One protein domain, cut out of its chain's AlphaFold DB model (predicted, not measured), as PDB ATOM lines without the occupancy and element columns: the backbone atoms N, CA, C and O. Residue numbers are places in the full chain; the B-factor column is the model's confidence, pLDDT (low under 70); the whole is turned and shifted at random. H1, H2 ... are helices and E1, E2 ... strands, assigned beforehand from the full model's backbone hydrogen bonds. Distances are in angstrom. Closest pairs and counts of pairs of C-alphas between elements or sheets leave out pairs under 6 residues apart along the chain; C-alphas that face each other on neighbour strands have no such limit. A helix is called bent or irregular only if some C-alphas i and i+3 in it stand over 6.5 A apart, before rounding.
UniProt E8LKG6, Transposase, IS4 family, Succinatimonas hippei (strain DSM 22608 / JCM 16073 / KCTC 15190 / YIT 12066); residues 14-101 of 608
ATOM      1  N   TYR A  14     243.949 147.060 226.579       89.00
ATOM      2  CA  TYR A  14     243.534 148.306 225.953       89.00
ATOM      3  C   TYR A  14     242.507 149.009 226.832       89.00
ATOM      4  O   TYR A  14     241.801 148.376 227.617       89.00
ATOM      5  N   PHE A  15     242.438 150.328 226.704       90.81
ATOM      6  CA  PHE A  15     241.644 151.172 227.585       90.81
ATOM      7  C   PHE A  15     240.492 151.790 226.804       90.81
ATOM      8  O   PHE A  15     240.696 152.320 225.712       90.81
ATOM      9  N   VAL A  16     239.281 151.684 227.348       89.75
ATOM     10  CA  VAL A  16     238.054 152.195 226.724       89.75
ATOM     11  C   VAL A  16     237.395 153.184 227.671       89.75
ATOM     12  O   VAL A  16     237.029 152.825 228.792       89.75
ATOM     13  N   LYS A  17     237.233 154.422 227.210       90.31
ATOM     14  CA  LYS A  17     236.490 155.462 227.922       90.31
ATOM     15  C   LYS A  17     234.993 155.165 227.857       90.31
ATOM     16  O   LYS A  17     234.469 154.873 226.785       90.31
ATOM     17  N   SER A  18     234.313 155.244 228.995       87.44
ATOM     18  CA  SER A  18     232.858 155.110 229.081       87.44
ATOM     19  C   SER A  18     232.342 155.929 230.263       87.44
ATOM     20  O   SER A  18     232.543 155.560 231.421       87.44
ATOM     21  N   GLY A  19     231.683 157.052 229.966       88.06
ATOM     22  CA  GLY A  19     231.246 158.020 230.975       88.06
ATOM     23  C   GLY A  19     232.428 158.621 231.745       88.06
ATOM     24  O   GLY A  19     233.420 159.040 231.146       88.06
ATOM     25  N   ASN A  20     232.328 158.614 233.076       89.44
ATOM     26  CA  ASN A  20     233.348 159.148 233.988       89.44
ATOM     27  C   ASN A  20     234.491 158.163 234.292       89.44
ATOM     28  O   ASN A  20     235.372 158.484 235.084       89.44
ATOM     29  N   TYR A  21     234.493 156.980 233.671       89.50
ATOM     30  CA  TYR A  21     235.464 155.920 233.931       89.50
ATOM     31  C   TYR A  21     236.231 155.538 232.667       89.50
ATOM     32  O   TYR A  21     235.724 155.619 231.543       89.50
ATOM     33  N   THR A  22     237.441 155.022 232.869       93.06
ATOM     34  CA  THR A  22     238.224 154.371 231.817       93.06
ATOM     35  C   THR A  22     238.436 152.910 232.182       93.06
ATOM     36  O   THR A  22     239.072 152.597 233.184       93.06
ATOM     37  N   TYR A  23     237.909 151.991 231.377       92.56
ATOM     38  CA  TYR A  23     237.975 150.558 231.649       92.56
ATOM     39  C   TYR A  23     239.204 149.926 231.003       92.56
ATOM     40  O   TYR A  23     239.423 150.081 229.801       92.56
ATOM     41  N   ALA A  24     239.966 149.166 231.787       91.19
ATOM     42  CA  ALA A  24     241.033 148.305 231.302       91.19
ATOM     43  C   ALA A  24     240.422 146.988 230.809       91.19
ATOM     44  O   ALA A  24     239.748 146.280 231.566       91.19
ATOM     45  N   ARG A  25     240.647 146.652 229.541       89.19
ATOM     46  CA  ARG A  25     240.170 145.415 228.922       89.19
ATOM     47  C   ARG A  25     241.345 144.601 228.405       89.19
ATOM     48  O   ARG A  25     242.171 145.123 227.662       89.19
ATOM     49  N   MET A  26     241.400 143.327 228.773       86.69
ATOM     50  CA  MET A  26     242.339 142.383 228.171       86.69
ATOM     51  C   MET A  26     241.843 141.949 226.793       86.69
ATOM     52  O   MET A  26     240.635 141.948 226.558       86.69
ATOM     53  N   TYR A  27     242.751 141.578 225.895       79.75
ATOM     54  CA  TYR A  27     242.422 141.037 224.575       79.75
ATOM     55  C   TYR A  27     243.490 140.062 224.074       79.75
ATOM     56  O   TYR A  27     244.623 140.053 224.554       79.75
ATOM     57  N   ARG A  28     243.135 139.263 223.066       75.12
ATOM     58  CA  ARG A  28     244.076 138.473 222.262       75.12
ATOM     59  C   ARG A  28     244.114 139.005 220.835       75.12
ATOM     60  O   ARG A  28     243.080 139.408 220.298       75.12
ATOM     61  N   ASN A  29     245.291 138.996 220.220       77.31
ATOM     62  CA  ASN A  29     245.424 139.299 218.798       77.31
ATOM     63  C   ASN A  29     244.943 138.098 217.980       77.31
ATOM     64  O   ASN A  29     245.392 136.980 218.207       77.31
ATOM     65  N   ALA A  30     244.050 138.334 217.024       72.50
ATOM     66  CA  ALA A  30     243.719 137.380 215.974       72.50
ATOM     67  C   ALA A  30     243.903 138.053 214.615       72.50
ATOM     68  O   ALA A  30     243.560 139.220 214.445       72.50
ATOM     69  N   TRP A  31     244.436 137.325 213.642       77.94
ATOM     70  CA  TRP A  31     244.639 137.840 212.294       77.94
ATOM     71  C   TRP A  31     243.418 137.523 211.432       77.94
ATOM     72  O   TRP A  31     243.095 136.354 211.242       77.94
ATOM     73  N   GLN A  32     242.747 138.553 210.916       74.81
ATOM     74  CA  GLN A  32     241.643 138.413 209.961       74.81
ATOM     75  C   GLN A  32     242.056 138.933 208.590       74.81
ATOM     76  O   GLN A  32     242.793 139.916 208.495       74.81
ATOM     77  N   ASP A  33     241.571 138.298 207.529       76.75
ATOM     78  CA  ASP A  33     241.827 138.754 206.166       76.75
ATOM     79  C   ASP A  33     241.186 140.129 205.928       76.75
ATOM     80  O   ASP A  33     240.058 140.410 206.348       76.75
ATOM     81  N   LYS A  34     241.927 141.031 205.277       70.69
ATOM     82  CA  LYS A  34     241.406 142.342 204.881       70.69
ATOM     83  C   LYS A  34     240.297 142.156 203.853       70.69
ATOM     84  O   LYS A  34     240.465 141.427 202.882       70.69
ATOM     85  N   LYS A  35     239.213 142.928 203.992       62.03
ATOM     86  CA  LYS A  35     238.116 142.982 203.005       62.03
ATOM     87  C   LYS A  35     238.580 143.330 201.578       62.03
ATOM     88  O   LYS A  35     237.850 143.058 200.638       62.03
ATOM     89  N   SER A  36     239.774 143.908 201.413       62.22
ATOM     90  CA  SER A  36     240.375 144.264 200.119       62.22
ATOM     91  C   SER A  36     241.237 143.159 199.482       62.22
ATOM     92  O   SER A  36     241.894 143.419 198.482       62.22
ATOM     93  N   GLY A  37     241.295 141.950 200.054       53.69
ATOM     94  CA  GLY A  37     241.971 140.791 199.445       53.69
ATOM     95  C   GLY A  37     243.504 140.771 199.528       53.69
ATOM     96  O   GLY A  37     244.109 139.754 199.203       53.69
ATOM     97  N   SER A  38     244.159 141.831 200.012       51.41
ATOM     98  CA  SER A  38     245.623 141.889 200.137       51.41
ATOM     99  C   SER A  38     246.075 142.074 201.595       51.41
ATOM    100  O   SER A  38     246.285 143.194 202.075       51.41
ATOM    101  N   GLY A  39     246.243 140.954 202.302       67.88
ATOM    102  CA  GLY A  39     246.895 140.874 203.614       67.88
ATOM    103  C   GLY A  39     245.955 140.654 204.803       67.88
ATOM    104  O   GLY A  39     244.739 140.790 204.704       67.88
ATOM    105  N   LYS A  40     246.542 140.326 205.958       71.19
ATOM    106  CA  LYS A  40     245.837 140.131 207.233       71.19
ATOM    107  C   LYS A  40     245.922 141.389 208.104       71.19
ATOM    108  O   LYS A  40     246.897 142.133 208.031       71.19
ATOM    109  N   THR A  41     244.913 141.634 208.935       74.56
ATOM    110  CA  THR A  41     244.894 142.708 209.945       74.56
ATOM    111  C   THR A  41     244.709 142.104 211.326       74.56
ATOM    112  O   THR A  41     243.920 141.175 211.493       74.56
ATOM    113  N   ALA A  42     245.424 142.630 212.318       74.19
ATOM    114  CA  ALA A  42     245.243 142.231 213.705       74.19
ATOM    115  C   ALA A  42     243.924 142.802 214.248       74.19
ATOM    116  O   ALA A  42     243.698 144.013 214.232       74.19
ATOM    117  N   VAL A  43     243.061 141.923 214.743       78.75
ATOM    118  CA  VAL A  43     241.792 142.246 215.392       78.75
ATOM    119  C   VAL A  43     241.849 141.769 216.838       78.75
ATOM    120  O   VAL A  43     242.348 140.683 217.140       78.75
ATOM    121  N   LYS A  44     241.328 142.592 217.751       80.75
ATOM    122  CA  LYS A  44     241.217 142.248 219.170       80.75
ATOM    123  C   LYS A  44     240.061 141.270 219.355       80.75
ATOM    124  O   LYS A  44     238.917 141.614 219.080       80.75
ATOM    125  N   THR A  45     240.347 140.070 219.839       69.94
ATOM    126  CA  THR A  45     239.342 139.046 220.162       69.94
ATOM    127  C   THR A  45     239.387 138.705 221.649       69.94
ATOM    128  O   THR A  45     240.329 139.088 222.347       69.94
ATOM    129  N   HIS A  46     238.366 137.996 222.143       70.94
ATOM    130  CA  HIS A  46     238.288 137.538 223.538       70.94
ATOM    131  C   HIS A  46     238.460 138.680 224.555       70.94
ATOM    132  O   HIS A  46     239.240 138.585 225.503       70.94
ATOM    133  N   THR A  47     237.760 139.796 224.329       79.81
ATOM    134  CA  THR A  47     237.907 140.992 225.159       79.81
ATOM    135  C   THR A  47     237.162 140.847 226.485       79.81
ATOM    136  O   THR A  47     235.948 140.651 226.470       79.81
ATOM    137  N   LYS A  48     237.847 141.008 227.623       82.56
ATOM    138  CA  LYS A  48     237.237 140.992 228.969       82.56
ATOM    139  C   LYS A  48     237.663 142.232 229.754       82.56
ATOM    140  O   LYS A  48     238.834 142.599 229.727       82.56
ATOM    141  N   THR A  49     236.737 142.884 230.455       88.88
ATOM    142  CA  THR A  49     237.075 143.972 231.389       88.88
ATOM    143  C   THR A  49     237.763 143.392 232.619       88.88
ATOM    144  O   THR A  49     237.233 142.477 233.241       88.88
ATOM    145  N   VAL A  50     238.937 143.922 232.949       85.69
ATOM    146  CA  VAL A  50     239.807 143.424 234.029       85.69
ATOM    147  C   VAL A  50     240.104 144.478 235.090       85.69
ATOM    148  O   VAL A  50     240.626 144.150 236.149       85.69
ATOM    149  N   GLY A  51     239.753 145.738 234.840       90.81
ATOM    150  CA  GLY A  51     239.893 146.812 235.812       90.81
ATOM    151  C   GLY A  51     239.315 148.131 235.319       90.81
ATOM    152  O   GLY A  51     238.802 148.223 234.199       90.81
ATOM    153  N   ARG A  52     239.406 149.164 236.155       93.50
ATOM    154  CA  ARG A  52     238.989 150.527 235.809       93.50
ATOM    155  C   ARG A  52     239.889 151.584 236.439       93.50
ATOM    156  O   ARG A  52     240.501 151.342 237.471       93.50
ATOM    157  N   ILE A  53     239.911 152.758 235.828       93.69
ATOM    158  CA  ILE A  53     240.469 153.994 236.370       93.69
ATOM    159  C   ILE A  53     239.282 154.923 236.619       93.69
ATOM    160  O   ILE A  53     238.426 155.087 235.741       93.69
ATOM    161  N   ASP A  54     239.221 155.512 237.810       90.75
ATOM    162  CA  ASP A  54     238.103 156.350 238.264       90.75
ATOM    163  C   ASP A  54     238.191 157.791 237.721       90.75
ATOM    164  O   ASP A  54     237.984 158.759 238.444       90.75
ATOM    165  N   ASN A  55     238.532 157.932 236.436       88.38
ATOM    166  CA  ASN A  55     238.433 159.180 235.687       88.38
ATOM    167  C   ASN A  55     238.299 158.933 234.174       88.38
ATOM    168  O   ASN A  55     238.553 157.842 233.647       88.38
ATOM    169  N   SER A  56     237.907 159.991 233.464       84.00
ATOM    170  CA  SER A  56     237.661 159.963 232.020       84.00
ATOM    171  C   SER A  56     238.903 160.264 231.163       84.00
ATOM    172  O   SER A  56     238.837 160.159 229.935       84.00
ATOM    173  N   GLU A  57     240.015 160.644 231.799       83.81
ATOM    174  CA  GLU A  57     241.321 160.911 231.171       83.81
ATOM    175  C   GLU A  57     242.127 159.617 230.980       83.81
ATOM    176  O   GLU A  57     243.002 159.518 230.115       83.81
ATOM    177  N   GLY A  58     241.810 158.588 231.770       83.69
ATOM    178  CA  GLY A  58     242.451 157.282 231.719       83.69
ATOM    179  C   GLY A  58     243.876 157.282 232.266       83.69
ATOM    180  O   GLY A  58     244.630 156.358 231.966       83.69
ATOM    181  N   VAL A  59     244.256 158.296 233.038       88.81
ATOM    182  CA  VAL A  59     245.561 158.404 233.699       88.81
ATOM    183  C   VAL A  59     245.345 158.249 235.197       88.81
ATOM    184  O   VAL A  59     244.486 158.914 235.763       88.81
ATOM    185  N   GLY A  60     246.084 157.357 235.849       88.38
ATOM    186  CA  GLY A  60     245.948 157.097 237.284       88.38
ATOM    187  C   GLY A  60     245.937 155.616 237.641       88.38
ATOM    188  O   GLY A  60     246.206 154.751 236.804       88.38
ATOM    189  N   ILE A  61     245.651 155.333 238.914       90.75
ATOM    190  CA  ILE A  61     245.693 153.980 239.482       90.75
ATOM    191  C   ILE A  61     244.585 153.116 238.873       90.75
ATOM    192  O   ILE A  61     243.411 153.494 238.843       90.75
ATOM    193  N   ILE A  62     244.970 151.930 238.411       92.44
ATOM    194  CA  ILE A  62     244.061 150.919 237.890       92.44
ATOM    195  C   ILE A  62     243.550 150.080 239.058       92.44
ATOM    196  O   ILE A  62     244.306 149.380 239.727       92.44
ATOM    197  N   LYS A  63     242.236 150.094 239.264       90.88
ATOM    198  CA  LYS A  63     241.536 149.184 240.172       90.88
ATOM    199  C   LYS A  63     241.191 147.908 239.415       90.88
ATOM    200  O   LYS A  63     240.205 147.877 238.672       90.88
ATOM    201  N   PHE A  64     242.032 146.886 239.543       88.94
ATOM    202  CA  PHE A  64     241.777 145.575 238.947       88.94
ATOM    203  C   PHE A  64     240.609 144.861 239.642       88.94
ATOM    204  O   PHE A  64     240.377 145.025 240.836       88.94
ATOM    205  N   SER A  65     239.846 144.081 238.876       81.44
ATOM    206  CA  SER A  65     238.761 143.249 239.406       81.44
ATOM    207  C   SER A  65     239.312 142.074 240.213       81.44
ATOM    208  O   SER A  65     240.329 141.503 239.819       81.44
ATOM    209  N   SER A  66     238.596 141.641 241.253       75.00
ATOM    210  CA  SER A  66     238.991 140.512 242.109       75.00
ATOM    211  C   SER A  66     239.303 139.234 241.319       75.00
ATOM    212  O   SER A  66     240.338 138.618 241.549       75.00
ATOM    213  N   ASP A  67     238.491 138.887 240.313       69.50
ATOM    214  CA  ASP A  67     238.728 137.741 239.415       69.50
ATOM    215  C   ASP A  67     240.067 137.823 238.666       69.50
ATOM    216  O   ASP A  67     240.734 136.818 238.408       69.50
ATOM    217  N   PHE A  68     240.459 139.036 238.274       76.88
ATOM    218  CA  PHE A  68     241.718 139.260 237.577       76.88
ATOM    219  C   PHE A  68     242.901 139.150 238.540       76.88
ATOM    220  O   PHE A  68     243.888 138.501 238.206       76.88
ATOM    221  N   CYS A  69     242.771 139.678 239.758       73.75
ATOM    222  CA  CYS A  69     243.784 139.516 240.802       73.75
ATOM    223  C   CYS A  69     243.932 138.058 241.268       73.75
ATOM    224  O   CYS A  69     245.034 137.652 241.609       73.75
ATOM    225  N   LEU A  70     242.872 137.240 241.233       63.47
ATOM    226  CA  LEU A  70     242.961 135.801 241.537       63.47
ATOM    227  C   LEU A  70     243.805 135.032 240.512       63.47
ATOM    228  O   LEU A  70     244.511 134.096 240.869       63.47
ATOM    229  N   THR A  71     243.746 135.437 239.242       60.94
ATOM    230  CA  THR A  71     244.547 134.835 238.160       60.94
ATOM    231  C   THR A  71     245.928 135.479 238.010       60.94
ATOM    232  O   THR A  71     246.809 134.889 237.395       60.94
ATOM    233  N   HIS A  72     246.121 136.666 238.592       69.25
ATOM    234  CA  HIS A  72     247.372 137.426 238.595       69.25
ATOM    235  C   HIS A  72     247.703 137.912 240.023       69.25
ATOM    236  O   HIS A  72     247.761 139.124 240.267       69.25
ATOM    237  N   PRO A  73     247.921 136.992 240.988       69.19
ATOM    238  CA  PRO A  73     248.100 137.321 242.407       69.19
ATOM    239  C   PRO A  73     249.307 138.225 242.686       69.19
ATOM    240  O   PRO A  73     249.346 138.914 243.703       69.19
ATOM    241  N   GLN A  74     250.273 138.280 241.767       70.31
ATOM    242  CA  GLN A  74     251.395 139.211 241.800       70.31
ATOM    243  C   GLN A  74     250.962 140.683 241.830       70.31
ATOM    244  O   GLN A  74     251.676 141.497 242.405       70.31
ATOM    245  N   LEU A  75     249.789 141.033 241.284       76.94
ATOM    246  CA  LEU A  75     249.276 142.408 241.308       76.94
ATOM    247  C   LEU A  75     248.900 142.886 242.709       76.94
ATOM    248  O   LEU A  75     248.917 144.085 242.950       76.94
ATOM    249  N   ASN A  76     248.657 141.977 243.658       75.50
ATOM    250  CA  ASN A  76     248.373 142.346 245.048       75.50
ATOM    251  C   ASN A  76     249.580 142.972 245.764       75.50
ATOM    252  O   ASN A  76     249.443 143.423 246.892       75.50
ATOM    253  N   LYS A  77     250.755 142.978 245.123       72.81
ATOM    254  CA  LYS A  77     252.004 143.544 245.645       72.81
ATOM    255  C   LYS A  77     252.333 144.913 245.049       72.81
ATOM    256  O   LYS A  77     253.284 145.552 245.485       72.81
ATOM    257  N   PHE A  78     251.567 145.358 244.050       79.25
ATOM    258  CA  PHE A  78     251.831 146.589 243.314       79.25
ATOM    259  C   PHE A  78     250.594 147.485 243.253       79.25
ATOM    260  O   PHE A  78     249.497 147.047 242.916       79.25
ATOM    261  N   SER A  79     250.798 148.780 243.459       86.44
ATOM    262  CA  SER A  79     249.930 149.814 242.913       86.44
ATOM    263  C   SER A  79     250.303 150.032 241.447       86.44
ATOM    264  O   SER A  79     251.441 150.385 241.132       86.44
ATOM    265  N   VAL A  80     249.364 149.786 240.532       89.69
ATOM    266  CA  VAL A  80     249.607 149.906 239.088       89.69
ATOM    267  C   VAL A  80     248.906 151.142 238.555       89.69
ATOM    268  O   VAL A  80     247.684 151.248 238.642       89.69
ATOM    269  N   ALA A  81     249.663 152.063 237.965       89.50
ATOM    270  CA  ALA A  81     249.139 153.293 237.388       89.50
ATOM    271  C   ALA A  81     249.375 153.354 235.877       89.50
ATOM    272  O   ALA A  81     250.438 152.982 235.383       89.50
ATOM    273  N   ARG A  82     248.391 153.865 235.132       90.62
ATOM    274  CA  ARG A  82     248.561 154.257 233.729       90.62
ATOM    275  C   ARG A  82     249.001 155.712 233.688       90.62
ATOM    276  O   ARG A  82     248.258 156.573 234.144       90.62
ATOM    277  N   VAL A  83     250.179 155.982 233.136       89.25
ATOM    278  CA  VAL A  83     250.746 157.335 233.021       89.25
ATOM    279  C   VAL A  83     251.058 157.671 231.569       89.25
ATOM    280  O   VAL A  83     251.186 156.776 230.727       89.25
ATOM    281  N   VAL A  84     251.163 158.961 231.271       85.75
ATOM    282  CA  VAL A  84     251.657 159.436 229.975       85.75
ATOM    283  C   VAL A  84     253.152 159.131 229.895       85.75
ATOM    284  O   VAL A  84     253.884 159.329 230.864       85.75
ATOM    285  N   ASP A  85     253.607 158.590 228.769       80.81
ATOM    286  CA  ASP A  85     255.027 158.333 228.576       80.81
ATOM    287  C   ASP A  85     255.734 159.595 228.070       80.81
ATOM    288  O   ASP A  85     255.689 159.920 226.885       80.81
ATOM    289  N   GLU A  86     256.381 160.320 228.983       69.69
ATOM    290  CA  GLU A  86     257.066 161.589 228.697       69.69
ATOM    291  C   GLU A  86     258.189 161.446 227.656       69.69
ATOM    292  O   GLU A  86     258.394 162.344 226.842       69.69
ATOM    293  N   ALA A  87     258.848 160.282 227.584       63.44
ATOM    294  CA  ALA A  87     259.869 159.987 226.571       63.44
ATOM    295  C   ALA A  87     259.290 159.824 225.148       63.44
ATOM    296  O   ALA A  87     260.027 159.838 224.165       63.44
ATOM    297  N   ALA A  88     257.969 159.678 225.030       58.81
ATOM    298  CA  ALA A  88     257.239 159.504 223.780       58.81
ATOM    299  C   ALA A  88     256.134 160.566 223.607       58.81
ATOM    300  O   ALA A  88     255.144 160.315 222.906       58.81
ATOM    301  N   ALA A  89     256.305 161.745 224.224       50.59
ATOM    302  CA  ALA A  89     255.306 162.814 224.323       50.59
ATOM    303  C   ALA A  89     254.704 163.250 222.971       50.59
ATOM    304  O   ALA A  89     253.523 163.580 222.904       50.59
ATOM    305  N   ALA A  90     255.456 163.147 221.870       49.44
ATOM    306  CA  ALA A  90     254.967 163.455 220.521       49.44
ATOM    307  C   ALA A  90     253.946 162.435 219.957       49.44
ATOM    308  O   ALA A  90     253.331 162.688 218.926       49.44
ATOM    309  N   SER A  91     253.760 161.275 220.603       54.97
ATOM    310  CA  SER A  91     252.945 160.153 220.098       54.97
ATOM    311  C   SER A  91     251.737 159.777 220.967       54.97
ATOM    312  O   SER A  91     251.010 158.846 220.620       54.97
ATOM    313  N   GLY A  92     251.515 160.462 222.099       57.75
ATOM    314  CA  GLY A  92     250.384 160.188 222.999       57.75
ATOM    315  C   GLY A  92     250.375 158.768 223.587       57.75
ATOM    316  O   GLY A  92     249.313 158.230 223.910       57.75
ATOM    317  N   LYS A  93     251.542 158.117 223.682       72.56
ATOM    318  CA  LYS A  93     251.658 156.756 224.212       72.56
ATOM    319  C   LYS A  93     251.606 156.763 225.738       72.56
ATOM    320  O   LYS A  93     252.167 157.626 226.403       72.56
ATOM    321  N   TYR A  94     250.910 155.772 226.279       84.06
ATOM    322  CA  TYR A  94     250.764 155.560 227.714       84.06
ATOM    323  C   TYR A  94     251.605 154.362 228.131       84.06
ATOM    324  O   TYR A  94     251.697 153.388 227.378       84.06
ATOM    325  N   LYS A  95     252.135 154.391 229.351       86.75
ATOM    326  CA  LYS A  95     252.815 153.250 229.969       86.75
ATOM    327  C   LYS A  95     252.170 152.878 231.295       86.75
ATOM    328  O   LYS A  95     251.495 153.692 231.926       86.75
ATOM    329  N   LEU A  96     252.373 151.629 231.696       87.38
ATOM    330  CA  LEU A  96     252.008 151.158 233.025       87.38
ATOM    331  C   LEU A  96     253.224 151.269 233.936       87.38
ATOM    332  O   LEU A  96     254.306 150.798 233.589       87.38
ATOM    333  N   VAL A  97     253.033 151.897 235.089       85.00
ATOM    334  CA  VAL A  97     254.026 152.011 236.154       85.00
ATOM    335  C   VAL A  97     253.563 151.146 237.311       85.00
ATOM    336  O   VAL A  97     252.404 151.217 237.718       85.00
ATOM    337  N   PHE A  98     254.470 150.316 237.812       84.44
ATOM    338  CA  PHE A  98     254.224 149.392 238.906       84.44
ATOM    339  C   PHE A  98     255.009 149.872 240.120       84.44
ATOM    340  O   PHE A  98     256.238 149.846 240.110       84.44
ATOM    341  N   THR A  99     254.294 150.303 241.153       82.19
ATOM    342  CA  THR A  99     254.877 150.781 242.407       82.19
ATOM    343  C   THR A  99     254.620 149.739 243.495       82.19
ATOM    344  O   THR A  99     253.456 149.401 243.707       82.19
ATOM    345  N   PRO A 100     255.640 149.200 244.179       74.81
ATOM    346  CA  PRO A 100     255.444 148.251 245.281       74.81
ATOM    347  C   PRO A 100     254.573 148.847 246.398       74.81
ATOM    348  O   PRO A 100     254.678 150.041 246.676       74.81
ATOM    349  N   LEU A 101     253.711 148.038 247.022       76.25
ATOM    350  CA  LEU A 101     252.867 148.481 248.147       76.25
ATOM    351  C   LEU A 101     253.615 148.511 249.490       76.25
ATOM    352  O   LEU A 101     253.294 149.345 250.330       76.25
TER     353      LEU A 101
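AT A GLANCE: This is residues 14 to 101 of the 608 residues of the protein "Transposase, IS4 family" of Succinatimonas hippei (strain DSM 22608 / JCM 16073 / KCTC 15190 / YIT 12066) (UniProt E8LKG6). A long, bent, two-stranded ribbon, E2 and E3, reaches away at one end like an arm, with the short strand E1 beside E2 near its other end. There the loop of residues 54 to 65 bridges to a second ribbon, E4 and E5, with H1 and H2 near one end of it and H3 at the other. The printed part has 88 residues, and along it come E1, E2, E3, H1, H2, E4, H3 and E5, mixed helices and strands. Both sheets, E1 - E2 - E3 and E4 - E5, are antiparallel. The whole is loose, with a radius of gyration of the C-alphas of 15.5 A and spans of 50 by 35 by 26 A.

IN THESE COORDINATES: Find C-alpha 14 at (243.534, 148.306, 225.953), where E1 begins; it runs to residue 18. E2 covers residues 21 to 33, 33.3 A long, and bends by 65 degrees at residue 28. E3 returns from residue 40 to 53 over 32.7 A, bending by 78 degrees at residue 50. Next come H1, residues 66 to 71, and H2, residues 73 to 77. E4, residues 78 to 84, starts at C-alpha 78 at (251.831, 146.589, 243.314) and is 18.5 A long. H3, residues 86 to 91, is irregular: C-alphas 87 and 90 are 8.5 A apart. E5, residues 94 to 100, is 19.6 A long and ends at C-alpha 100 at (255.444, 148.251, 245.281).

HOW THE PARTS SIT: Start with E1, E2 and E3, a meander, each strand the antiparallel neighbour of the one before, in a strongly twisted sheet. In the hairpin E1 and E2, look at N 16 and O 23, 2.9 A apart. In the hairpin E2 and E3, N 24 and O 51 are 2.8 A apart, and N 43 and O 30 also 2.8 A. Residues 51 to 52 of E3 pair antiparallel with residues 63 to 64, and residues 60 to 61 with residues 81 to 82 of E4. E4 and E5 are antiparallel at 154 degrees, with N 81 and O 97 2.9 A apart. H1 only grazes the first sheet, with its residues 66 to 69; the C-alphas of Val 50 and Phe 68 are 5.8 A apart, the closest of E3 and H1. H1 and H2 are close but not clearly touching, their closest C-alphas, Cys 69 and Leu 75, 6.2 A apart. E3 and E4 are apart. In H1 every O i to N i+4 pair is within hydrogen-bond range; H2 has 0 of 1 and H3 0 of 2, beside 2 of 2 and 2 of 3 O i to N i+3 pairs.

THE WHOLE: The C-alphas farthest apart, Gly 37 and Leu 101, are 50.5 A from each other. The printed part has no cut, and the link from E3 to H1, 12 residues, is long. Look for pLDDT under 70 at residues 35 to 39, 45, 67, 70 to 73 and 86 to 92; the mean of the printed part is 78.9.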